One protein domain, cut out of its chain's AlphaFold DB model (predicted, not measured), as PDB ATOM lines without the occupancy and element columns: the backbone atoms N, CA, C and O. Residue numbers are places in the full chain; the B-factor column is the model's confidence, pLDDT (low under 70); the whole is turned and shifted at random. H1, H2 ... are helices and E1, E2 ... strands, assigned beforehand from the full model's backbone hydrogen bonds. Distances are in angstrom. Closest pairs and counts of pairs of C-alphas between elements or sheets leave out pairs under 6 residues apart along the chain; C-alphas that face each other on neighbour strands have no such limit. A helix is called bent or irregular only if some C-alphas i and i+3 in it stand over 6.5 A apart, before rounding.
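What this domain is: This is residues 4 to 90 of the 1248 residues of an uncharacterized protein of Muribaculaceae bacterium Isolate-104 (HZI) (UniProt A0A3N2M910). A small wall of three parallel strands has its helices gathered on one side, with the other face of the sheet bare. H2 runs along the strands over that covered face, the helical hairpin of H4 and H5 packs on H2 through H5, the short H1 is near H2, and the short H3 only grazes the sheet with its residues 56 to 57. The printed part has 87 residues, with elements in the order E1, H1, H2, E2, H3, H4, H5, E3; the sheet's order is E1, E2, E3, and the class is mixed, helices and strands. The whole is compact, with a radius of gyration of the C-alphas of 12.0 A and spans of 33 by 24 by 24 A.

How they stand to each other: E1, residues 4 to 8, and E2, residues 43 to 48, are parallel at 12 degrees, with N 6 and O 45 within hydrogen-bond range at 2.8 A. E3, residues 84 to 88, is parallel to E2 at 23 degrees, with N 85 and O 44 at 2.8 A. H1, residues 16 to 19, and H2, residues 28 to 38, lie between E1 and E2 in a strand-helix-strand unit, two parallel neighbour strands joined through helices, with a right-handed crossover. H2 is on the sheet, over E2, at a height of 9.0 A, and runs along the strands at 12 degrees to E2 on the local plane; the sheet and H2 make two layers, a helix on one face of a sheet. H1 is close to H2 but not clearly touching; their closest C-alphas, Leu 19 and Phe 28, are 5.4 A apart. H3, residues 54 to 57, H4, residues 59 to 67, and H5, residues 74 to 83, lie between E2 and E3 in a second such unit. H3 and H4 only just touch, only at the corner, with 3 pairs of C-alphas within 8 A; the closest are Leu 56 and Leu 62, 5.4 A. H4 and H5 form a helical hairpin, opposite ways at a steep tilt of 35.2 degrees, only just steep, with C-alphas of Lys 67 and Arg 74 closest at 6.3 A. H5 touches H2, about perpendicular at 87 degrees, closest at the C-alphas of Cys 33 and Gln 76, 6.6 A. Every O i to N i+4 pair is within hydrogen-bond range in H4, 6 of 7 in H2 and 4 of 6 in H5; H1 and H3 are too short for such a pair.

Where its parts are: E1 begins at C-alpha 4 (211.693, 161.270, 182.729). H2 is 15.6 A long and E2 16.0 A. H5, 14.9 A, is irregular, with C-alphas 75 and 78 at 7.4 A. E3 ends at C-alpha 88 (214.295, 175.797, 189.327).

The domain as a whole: The two C-alphas farthest apart, Asp 75 and Thr 90, are 34.8 A apart. The printed part has no cut, and no link is long. The mean pLDDT of the printed part is 85.4; residue 24 is under 70.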
ATOM      1  N   ALA A   4     211.067 160.753 183.936       86.06
ATOM      2  CA  ALA A   4     211.693 161.270 182.729       86.06
ATOM      3  C   ALA A   4     212.127 162.711 183.001       86.06
ATOM      4  O   ALA A   4     211.283 163.600 183.134       86.06
ATOM      5  N   VAL A   5     213.436 162.928 183.105       88.50
ATOM      6  CA  VAL A   5     214.022 164.221 183.473       88.50
ATOM      7  C   VAL A   5     214.580 164.914 182.231       88.50
ATOM      8  O   VAL A   5     215.285 164.301 181.433       88.50
ATOM      9  N   GLN A   6     214.280 166.202 182.063       88.00
ATOM     10  CA  GLN A   6     214.913 167.065 181.070       88.00
ATOM     11  C   GLN A   6     215.526 168.284 181.758       88.00
ATOM     12  O   GLN A   6     214.833 169.007 182.471       88.00
ATOM     13  N   VAL A   7     216.810 168.531 181.504       87.94
ATOM     14  CA  VAL A   7     217.568 169.656 182.070       87.94
ATOM     15  C   VAL A   7     217.769 170.735 181.001       87.94
ATOM     16  O   VAL A   7     218.009 170.421 179.832       87.94
ATOM     17  N   LYS A   8     217.632 172.013 181.373       86.12
ATOM     18  CA  LYS A   8     217.820 173.170 180.483       86.12
ATOM     19  C   LYS A   8     218.664 174.257 181.155       86.12
ATOM     20  O   LYS A   8     218.218 174.878 182.121       86.12
ATOM     21  N   ASN A   9     219.830 174.532 180.571       85.12
ATOM     22  CA  ASN A   9     220.676 175.677 180.895       85.12
ATOM     23  C   ASN A   9     220.594 176.708 179.756       85.12
ATOM     24  O   ASN A   9     221.313 176.611 178.768       85.12
ATOM     25  N   LEU A  10     219.618 177.613 179.827       85.50
ATOM     26  CA  LEU A  10     219.422 178.687 178.846       85.50
ATOM     27  C   LEU A  10     219.680 180.020 179.531       85.50
ATOM     28  O   LEU A  10     219.351 180.149 180.702       85.50
ATOM     29  N   ASN A  11     220.139 181.038 178.807       82.44
ATOM     30  CA  ASN A  11     220.387 182.379 179.363       82.44
ATOM     31  C   ASN A  11     219.093 183.131 179.760       82.44
ATOM     32  O   ASN A  11     219.131 184.301 180.132       82.44
ATOM     33  N   HIS A  12     217.932 182.479 179.653       84.19
ATOM     34  CA  HIS A  12     216.606 182.993 179.980       84.19
ATOM     35  C   HIS A  12     215.725 181.891 180.586       84.19
ATOM     36  O   HIS A  12     215.992 180.699 180.430       84.19
ATOM     37  N   ALA A  13     214.633 182.289 181.246       88.19
ATOM     38  CA  ALA A  13     213.696 181.345 181.846       88.19
ATOM     39  C   ALA A  13     212.997 180.476 180.787       88.19
ATOM     40  O   ALA A  13     212.400 180.999 179.843       88.19
ATOM     41  N   VAL A  14     212.993 179.157 180.993       90.56
ATOM     42  CA  VAL A  14     212.475 178.178 180.028       90.56
ATOM     43  C   VAL A  14     211.005 178.453 179.719       90.56
ATOM     44  O   VAL A  14     210.138 178.483 180.605       90.56
ATOM     45  N   ALA A  15     210.712 178.643 178.436       89.94
ATOM     46  CA  ALA A  15     209.381 178.843 177.894       89.94
ATOM     47  C   ALA A  15     208.866 177.579 177.191       89.94
ATOM     48  O   ALA A  15     209.608 176.666 176.848       89.94
ATOM     49  N   TYR A  16     207.557 177.534 176.936       86.56
ATOM     50  CA  TYR A  16     206.923 176.393 176.266       86.56
ATOM     51  C   TYR A  16     207.510 176.098 174.875       86.56
ATOM     52  O   TYR A  16     207.647 174.938 174.494       86.56
ATOM     53  N   ASN A  17     207.915 177.133 174.135       85.62
ATOM     54  CA  ASN A  17     208.531 176.961 172.819       85.62
ATOM     55  C   ASN A  17     209.919 176.303 172.892       85.62
ATOM     56  O   ASN A  17     210.276 175.583 171.966       85.62
ATOM     57  N   ASP A  18     210.650 176.455 174.001       86.56
ATOM     58  CA  ASP A  18     211.967 175.825 174.209       86.56
ATOM     59  C   ASP A  18     211.867 174.300 174.429       86.56
ATOM     60  O   ASP A  18     212.877 173.583 174.452       86.56
ATOM     61  N   LEU A  19     210.637 173.806 174.617       86.75
ATOM     62  CA  LEU A  19     210.278 172.405 174.833       86.75
ATOM     63  C   LEU A  19     209.598 171.768 173.611       86.75
ATOM     64  O   LEU A  19     209.329 170.563 173.627       86.75
ATOM     65  N   LYS A  20     209.336 172.560 172.560       82.06
ATOM     66  CA  LYS A  20     208.749 172.115 171.292       82.06
ATOM     67  C   LYS A  20     209.827 171.718 170.287       82.06
ATOM     68  O   LYS A  20     210.889 172.325 170.206       82.06
ATOM     69  N   SER A  21     209.508 170.739 169.449       79.00
ATOM     70  CA  SER A  21     210.286 170.394 168.258       79.00
ATOM     71  C   SER A  21     209.343 169.970 167.126       79.00
ATOM     72  O   SER A  21     208.138 169.832 167.332       79.00
ATOM     73  N   LYS A  22     209.880 169.744 165.921       75.06
ATOM     74  CA  LYS A  22     209.093 169.273 164.767       75.06
ATOM     75  C   LYS A  22     208.671 167.796 164.863       75.06
ATOM     76  O   LYS A  22     207.817 167.380 164.089       75.06
ATOM     77  N   ALA A  23     209.249 167.007 165.774       74.50
ATOM     78  CA  ALA A  23     209.014 165.565 165.876       74.50
ATOM     79  C   ALA A  23     208.673 165.147 167.315       74.50
ATOM     80  O   ALA A  23     209.316 165.578 168.270       74.50
ATOM     81  N   SER A  24     207.698 164.248 167.489       66.62
ATOM     82  CA  SER A  24     207.235 163.800 168.816       66.62
ATOM     83  C   SER A  24     208.347 163.195 169.684       66.62
ATOM     84  O   SER A  24     208.339 163.389 170.894       66.62
ATOM     85  N   LEU A  25     209.341 162.539 169.070       70.25
ATOM     86  CA  LEU A  25     210.504 161.939 169.742       70.25
ATOM     87  C   LEU A  25     211.494 162.964 170.324       70.25
ATOM     88  O   LEU A  25     212.282 162.631 171.210       70.25
ATOM     89  N   THR A  26     211.476 164.209 169.846       74.31
ATOM     90  CA  THR A  26     212.395 165.266 170.305       74.31
ATOM     91  C   THR A  26     211.687 166.390 171.064       74.31
ATOM     92  O   THR A  26     212.352 167.168 171.743       74.31
ATOM     93  N   SER A  27     210.352 166.444 171.015       85.38
ATOM     94  CA  SER A  27     209.516 167.342 171.823       85.38
ATOM     95  C   SER A  27     209.320 166.770 173.230       85.38
ATOM     96  O   SER A  27     209.005 165.589 173.380       85.38
ATOM     97  N   PHE A  28     209.467 167.590 174.276       89.44
ATOM     98  CA  PHE A  28     209.377 167.120 175.667       89.44
ATOM     99  C   PHE A  28     207.993 166.537 175.989       89.44
ATOM    100  O   PHE A  28     207.886 165.400 176.445       89.44
ATOM    101  N   PHE A  29     206.923 167.278 175.685       89.00
ATOM    102  CA  PHE A  29     205.552 166.818 175.930       89.00
ATOM    103  C   PHE A  29     205.098 165.753 174.919       89.00
ATOM    104  O   PHE A  29     204.285 164.896 175.262       89.00
ATOM    105  N   GLY A  30     205.669 165.747 173.707       85.88
ATOM    106  CA  GLY A  30     205.478 164.665 172.734       85.88
ATOM    107  C   GLY A  30     206.017 163.326 173.252       85.88
ATOM    108  O   GLY A  30     205.297 162.327 173.252       85.88
ATOM    109  N   ARG A  31     207.242 163.322 173.797       87.81
ATOM    110  CA  ARG A  31     207.811 162.166 174.508       87.81
ATOM    111  C   ARG A  31     207.004 161.806 175.749       87.81
ATOM    112  O   ARG A  31     206.774 160.627 175.999       87.81
ATOM    113  N   GLY A  32     206.544 162.813 176.493       87.75
ATOM    114  CA  GLY A  32     205.689 162.639 177.665       87.75
ATOM    115  C   GLY A  32     204.440 161.803 177.375       87.75
ATOM    116  O   GLY A  32     204.156 160.871 178.123       87.75
ATOM    117  N   CYS A  33     203.750 162.058 176.254       86.31
ATOM    118  CA  CYS A  33     202.616 161.235 175.808       86.31
ATOM    119  C   CYS A  33     203.008 159.759 175.647       86.31
ATOM    120  O   CYS A  33     202.315 158.873 176.146       86.31
ATOM    121  N   GLY A  34     204.136 159.491 174.977       85.50
ATOM    122  CA  GLY A  34     204.640 158.132 174.765       85.50
ATOM    123  C   GLY A  34     205.032 157.428 176.068       85.50
ATOM    124  O   GLY A  34     204.706 156.255 176.256       85.50
ATOM    125  N   PHE A  35     205.670 158.142 177.000       86.88
ATOM    126  CA  PHE A  35     206.000 157.593 178.316       86.88
ATOM    127  C   PHE A  35     204.751 157.270 179.133       86.88
ATOM    128  O   PHE A  35     204.697 156.191 179.708       86.88
ATOM    129  N   LEU A  36     203.735 158.132 179.123       86.62
ATOM    130  CA  LEU A  36     202.474 157.897 179.836       86.62
ATOM    131  C   LEU A  36     201.671 156.717 179.272       86.62
ATOM    132  O   LEU A  36     200.960 156.057 180.022       86.62
ATOM    133  N   GLN A  37     201.786 156.420 177.971       84.00
ATOM    134  CA  GLN A  37     201.173 155.215 177.384       84.00
ATOM    135  C   GLN A  37     201.835 153.931 177.885       84.00
ATOM    136  O   GLN A  37     201.162 152.923 178.077       84.00
ATOM    137  N   LYS A  38     203.157 153.962 178.075       85.00
ATOM    138  CA  LYS A  38     203.942 152.794 178.487       85.00
ATOM    139  C   LYS A  38     204.005 152.632 180.009       85.00
ATOM    140  O   LYS A  38     204.071 151.510 180.499       85.00
ATOM    141  N   TYR A  39     203.972 153.743 180.739       87.38
ATOM    142  CA  TYR A  39     204.122 153.837 182.186       87.38
ATOM    143  C   TYR A  39     203.153 154.903 182.736       87.38
ATOM    144  O   TYR A  39     203.510 156.082 182.790       87.38
ATOM    145  N   PRO A  40     201.933 154.515 183.154       84.00
ATOM    146  CA  PRO A  40     200.897 155.461 183.589       84.00
ATOM    147  C   PRO A  40     201.307 156.364 184.763       84.00
ATOM    148  O   PRO A  40     200.854 157.503 184.842       84.00
ATOM    149  N   ASP A  41     202.202 155.883 185.632       86.19
ATOM    150  CA  ASP A  41     202.651 156.584 186.846       86.19
ATOM    151  C   ASP A  41     203.969 157.367 186.672       86.19
ATOM    152  O   ASP A  41     204.577 157.793 187.658       86.19
ATOM    153  N   VAL A  42     204.460 157.545 185.439       90.94
ATOM    154  CA  VAL A  42     205.714 158.275 185.184       90.94
ATOM    155  C   VAL A  42     205.612 159.741 185.623       90.94
ATOM    156  O   VAL A  42     204.600 160.405 185.398       90.94
ATOM    157  N   LYS A  43     206.684 160.281 186.214       92.62
ATOM    158  CA  LYS A  43     206.825 161.727 186.454       92.62
ATOM    159  C   LYS A  43     207.671 162.371 185.363       92.62
ATOM    160  O   LYS A  43     208.739 161.871 185.028       92.62
ATOM    161  N   LEU A  44     207.195 163.480 184.804       91.75
ATOM    162  CA  LEU A  44     207.875 164.241 183.757       91.75
ATOM    163  C   LEU A  44     208.509 165.478 184.392       91.75
ATOM    164  O   LEU A  44     207.830 166.482 184.602       91.75
ATOM    165  N   ARG A  45     209.796 165.407 184.720       92.12
ATOM    166  CA  ARG A  45     210.502 166.454 185.464       92.12
ATOM    167  C   ARG A  45     211.276 167.369 184.511       92.12
ATOM    168  O   ARG A  45     212.082 166.906 183.710       92.12
ATOM    169  N   LEU A  46     211.048 168.673 184.606       91.06
ATOM    170  CA  LEU A  46     211.818 169.715 183.933       91.06
ATOM    171  C   LEU A  46     212.648 170.470 184.969       91.06
ATOM    172  O   LEU A  46     212.085 171.117 185.848       91.06
ATOM    173  N   VAL A  47     213.967 170.431 184.822       90.19
ATOM    174  CA  VAL A  47     214.909 171.177 185.663       90.19
ATOM    175  C   VAL A  47     215.481 172.336 184.852       90.19
ATOM    176  O   VAL A  47     215.930 172.147 183.718       90.19
ATOM    177  N   SER A  48     215.460 173.540 185.419       89.75
ATOM    178  CA  SER A  48     216.071 174.726 184.818       89.75
ATOM    179  C   SER A  48     217.006 175.431 185.792       89.75
ATOM    180  O   SER A  48     216.687 175.510 186.975       89.75
ATOM    181  N   PHE A  49     218.114 175.968 185.270       85.19
ATOM    182  CA  PHE A  49     219.071 176.772 186.039       85.19
ATOM    183  C   PHE A  49     218.714 178.267 186.103       85.19
ATOM    184  O   PHE A  49     219.017 178.933 187.086       85.19
ATOM    185  N   ASN A  50     218.010 178.789 185.093       84.94
ATOM    186  CA  ASN A  50     217.678 180.217 184.963       84.94
ATOM    187  C   ASN A  50     216.162 180.486 185.020       84.94
ATOM    188  O   ASN A  50     215.654 181.473 184.484       84.94
ATOM    189  N   GLY A  51     215.419 179.608 185.699       86.75
ATOM    190  CA  GLY A  51     213.991 179.758 185.950       86.75
ATOM    191  C   GLY A  51     213.075 179.101 184.916       86.75
ATOM    192  O   GLY A  51     213.427 178.824 183.776       86.75
ATOM    193  N   VAL A  52     211.823 178.883 185.322       87.94
ATOM    194  CA  VAL A  52     210.757 178.348 184.462       87.94
ATOM    195  C   VAL A  52     209.671 179.404 184.329       87.94
ATOM    196  O   VAL A  52     209.188 179.934 185.334       87.94
ATOM    197  N   SER A  53     209.276 179.707 183.092       89.00
ATOM    198  CA  SER A  53     208.264 180.726 182.814       89.00
ATOM    199  C   SER A  53     206.932 180.428 183.519       89.00
ATOM    200  O   SER A  53     206.482 179.284 183.609       89.00
ATOM    201  N   LEU A  54     206.232 181.481 183.957       80.69
ATOM    202  CA  LEU A  54     204.908 181.387 184.600       80.69
ATOM    203  C   LEU A  54     203.877 180.615 183.758       80.69
ATOM    204  O   LEU A  54     202.949 180.024 184.299       80.69
ATOM    205  N   LYS A  55     204.046 180.606 182.432       81.69
ATOM    206  CA  LYS A  55     203.169 179.901 181.487       81.69
ATOM    207  C   LYS A  55     203.283 178.377 181.577       81.69
ATOM    208  O   LYS A  55     202.325 177.701 181.224       81.69
ATOM    209  N   LEU A  56     204.428 177.860 182.024       84.94
ATOM    210  CA  LEU A  56     204.648 176.433 182.265       84.94
ATOM    211  C   LEU A  56     204.252 176.014 183.688       84.94
ATOM    212  O   LEU A  56     203.886 174.865 183.888       84.94
ATOM    213  N   LYS A  57     204.295 176.938 184.660       81.62
ATOM    214  CA  LYS A  57     203.907 176.673 186.059       81.62
ATOM    215  C   LYS A  57     202.391 176.697 186.293       81.62
ATOM    216  O   LYS A  57     201.903 176.088 187.236       81.62
ATOM    217  N   ASP A  58     201.648 177.428 185.465       85.50
ATOM    218  CA  ASP A  58     200.189 177.543 185.547       85.50
ATOM    219  C   ASP A  58     199.519 176.456 184.692       85.50
ATOM    220  O   ASP A  58     199.512 176.544 183.461       85.50
ATOM    221  N   ASN A  59     198.925 175.451 185.344       83.56
ATOM    222  CA  ASN A  59     198.278 174.317 184.676       83.56
ATOM    223  C   ASN A  59     197.198 174.737 183.667       83.56
ATOM    224  O   ASN A  59     197.053 174.083 182.636       83.56
ATOM    225  N   ASN A  60     196.472 175.836 183.902       81.31
ATOM    226  CA  ASN A  60     195.437 176.298 182.972       81.31
ATOM    227  C   ASN A  60     196.054 176.878 181.696       81.31
ATOM    228  O   ASN A  60     195.574 176.624 180.587       81.31
ATOM    229  N   LYS A  61     197.157 177.622 181.836       83.81
ATOM    230  CA  LYS A  61     197.906 178.160 180.693       83.81
ATOM    231  C   LYS A  61     198.637 177.050 179.951       83.81
ATOM    232  O   LYS A  61     198.512 176.979 178.729       83.81
ATOM    233  N   LEU A  62     199.314 176.144 180.654       87.06
ATOM    234  CA  LEU A  62     199.984 174.994 180.052       87.06
ATOM    235  C   LEU A  62     198.994 174.109 179.280       87.06
ATOM    236  O   LEU A  62     199.259 173.766 178.131       87.06
ATOM    237  N   ALA A  63     197.806 173.837 179.836       85.69
ATOM    238  CA  ALA A  63     196.744 173.107 179.143       85.69
ATOM    239  C   ALA A  63     196.336 173.771 177.815       85.69
ATOM    240  O   ALA A  63     196.102 173.077 176.826       85.69
ATOM    241  N   SER A  64     196.253 175.108 177.771       84.69
ATOM    242  CA  SER A  64     195.917 175.843 176.543       84.69
ATOM    243  C   SER A  64     196.989 175.685 175.458       84.69
ATOM    244  O   SER A  64     196.661 175.463 174.292       84.69
ATOM    245  N   TYR A  65     198.265 175.695 175.853       85.25
ATOM    246  CA  TYR A  65     199.389 175.477 174.948       85.25
ATOM    247  C   TYR A  65     199.458 174.025 174.461       85.25
ATOM    248  O   TYR A  65     199.581 173.807 173.256       85.25
ATOM    249  N   LEU A  66     199.267 173.044 175.349       86.69
ATOM    250  CA  LEU A  66     199.213 171.621 174.995       86.69
ATOM    251  C   LEU A  66     198.073 171.308 174.014       86.69
ATOM    252  O   LEU A  66     198.274 170.561 173.065       86.69
ATOM    253  N   LYS A  67     196.895 171.931 174.166       86.12
ATOM    254  CA  LYS A  67     195.766 171.777 173.220       86.12
ATOM    255  C   LYS A  67     196.074 172.292 171.811       86.12
ATOM    256  O   LYS A  67     195.462 171.825 170.846       86.12
ATOM    257  N   SER A  68     196.972 173.273 171.712       81.44
ATOM    258  CA  SER A  68     197.421 173.873 170.451       81.44
ATOM    259  C   SER A  68     198.604 173.135 169.810       81.44
ATOM    260  O   SER A  68     199.010 173.484 168.704       81.44
ATOM    261  N   ASP A  69     199.185 172.147 170.496       83.75
ATOM    262  CA  ASP A  69     200.324 171.381 170.000       83.75
ATOM    263  C   ASP A  69     199.852 170.127 169.247       83.75
ATOM    264  O   ASP A  69     199.242 169.247 169.856       83.75
ATOM    265  N   PRO A  70     200.123 170.014 167.932       79.38
ATOM    266  CA  PRO A  70     199.700 168.862 167.141       79.38
ATOM    267  C   PRO A  70     200.394 167.554 167.551       79.38
ATOM    268  O   PRO A  70     199.933 166.485 167.162       79.38
ATOM    269  N   LEU A  71     201.490 167.617 168.318       81.81
ATOM    270  CA  LEU A  71     202.249 166.448 168.775       81.81
ATOM    271  C   LEU A  71     201.765 165.891 170.123       81.81
ATOM    272  O   LEU A  71     202.296 164.882 170.589       81.81
ATOM    273  N   VAL A  72     200.787 166.539 170.762       83.19
ATOM    274  CA  VAL A  72     200.242 166.136 172.063       83.19
ATOM    275  C   VAL A  72     198.858 165.522 171.874       83.19
ATOM    276  O   VAL A  72     197.956 166.147 171.314       83.19
ATOM    277  N   ASN A  73     198.661 164.299 172.374       83.06
ATOM    278  CA  ASN A  73     197.345 163.670 172.353       83.06
ATOM    279  C   ASN A  73     196.410 164.389 173.339       83.06
ATOM    280  O   ASN A  73     196.683 164.450 174.540       83.06
ATOM    281  N   ARG A  74     195.286 164.909 172.830       82.88
ATOM    282  CA  ARG A  74     194.297 165.663 173.615       82.88
ATOM    283  C   ARG A  74     193.733 164.867 174.789       82.88
ATOM    284  O   ARG A  74     193.515 165.457 175.846       82.88
ATOM    285  N   ASP A  75     193.584 163.556 174.633       83.12
ATOM    286  CA  ASP A  75     193.037 162.674 175.668       83.12
ATOM    287  C   ASP A  75     194.020 162.459 176.833       83.12
ATOM    288  O   ASP A  75     193.624 162.061 177.925       83.12
ATOM    289  N   GLN A  76     195.306 162.775 176.631       84.06
ATOM    290  CA  GLN A  76     196.370 162.600 177.625       84.06
ATOM    291  C   GLN A  76     196.780 163.902 178.325       84.06
ATOM    292  O   GLN A  76     197.641 163.876 179.201       84.06
ATOM    293  N   ILE A  77     196.173 165.045 177.985       87.81
ATOM    294  CA  ILE A  77     196.559 166.354 178.541       87.81
ATOM    295  C   ILE A  77     196.389 166.398 180.065       87.81
ATOM    296  O   ILE A  77     197.247 166.937 180.756       87.81
ATOM    297  N   SER A  78     195.322 165.813 180.611       85.44
ATOM    298  CA  SER A  78     195.116 165.747 182.066       85.44
ATOM    299  C   SER A  78     196.191 164.903 182.758       85.44
ATOM    300  O   SER A  78     196.737 165.316 183.780       85.44
ATOM    301  N   ALA A  79     196.548 163.757 182.174       85.19
ATOM    302  CA  ALA A  79     197.617 162.895 182.672       85.19
ATOM    303  C   ALA A  79     198.997 163.575 182.586       85.19
ATOM    304  O   ALA A  79     199.791 163.476 183.519       85.19
ATOM    305  N   LEU A  80     199.266 164.332 181.515       88.62
ATOM    306  CA  LEU A  80     200.478 165.145 181.364       88.62
ATOM    307  C   LEU A  80     200.589 166.227 182.437       88.62
ATOM    308  O   LEU A  80     201.641 166.377 183.044       88.62
ATOM    309  N   LEU A  81     199.510 166.963 182.704       89.25
ATOM    310  CA  LEU A  81     199.510 168.012 183.730       89.25
ATOM    311  C   LEU A  81     199.732 167.441 185.138       89.25
ATOM    312  O   LEU A  81     200.416 168.061 185.942       89.25
ATOM    313  N   ASN A  82     199.204 166.247 185.423       87.56
ATOM    314  CA  ASN A  82     199.372 165.583 186.722       87.56
ATOM    315  C   ASN A  82     200.754 164.923 186.902       87.56
ATOM    316  O   ASN A  82     201.195 164.677 188.031       87.56
ATOM    317  N   SER A  83     201.427 164.591 185.799       88.19
ATOM    318  CA  SER A  83     202.770 163.998 185.799       88.19
ATOM    319  C   SER A  83     203.884 165.037 185.684       88.19
ATOM    320  O   SER A  83     205.006 164.742 186.094       88.19
ATOM    321  N   PHE A  84     203.597 166.230 185.156       91.50
ATOM    322  CA  PHE A  84     204.579 167.284 184.934       91.50
ATOM    323  C   PHE A  84     205.012 167.970 186.232       91.50
ATOM    324  O   PHE A  84     204.195 168.456 187.011       91.50
ATOM    325  N   ILE A  85     206.324 168.040 186.431       91.12
ATOM    326  CA  ILE A  85     206.977 168.709 187.552       91.12
ATOM    327  C   ILE A  85     208.004 169.666 186.956       91.12
ATOM    328  O   ILE A  85     208.811 169.261 186.125       91.12
ATOM    329  N   SER A  86     207.991 170.930 187.374       88.25
ATOM    330  CA  SER A  86     209.010 171.901 186.971       88.25
ATOM    331  C   SER A  86     209.733 172.453 188.189       88.25
ATOM    332  O   SER A  86     209.084 173.005 189.079       88.25
ATOM    333  N   GLU A  87     211.055 172.370 188.192       87.81
ATOM    334  CA  GLU A  87     211.912 172.832 189.279       87.81
ATOM    335  C   GLU A  87     212.935 173.839 188.747       87.81
ATOM    336  O   GLU A  87     213.440 173.720 187.629       87.81
ATOM    337  N   ASN A  88     213.196 174.868 189.551       86.69
ATOM    338  CA  ASN A  88     214.295 175.797 189.327       86.69
ATOM    339  C   ASN A  88     215.358 175.497 190.374       86.69
ATOM    340  O   ASN A  88     215.052 175.583 191.564       86.69
ATOM    341  N   ILE A  89     216.553 175.129 189.935       87.44
ATOM    342  CA  ILE A  89     217.633 174.682 190.813       87.44
ATOM    343  C   ILE A  89     218.908 175.414 190.402       87.44
ATOM    344  O   ILE A  89     219.146 175.579 189.211       87.44
ATOM    345  N   THR A  90     219.712 175.867 191.362       83.38
ATOM    346  CA  THR A  90     221.035 176.435 191.072       83.38
ATOM    347  C   THR A  90     222.078 175.326 190.959       83.38
ATOM    348  O   THR A  90     221.933 174.258 191.557       83.38
TER     349      THR A  90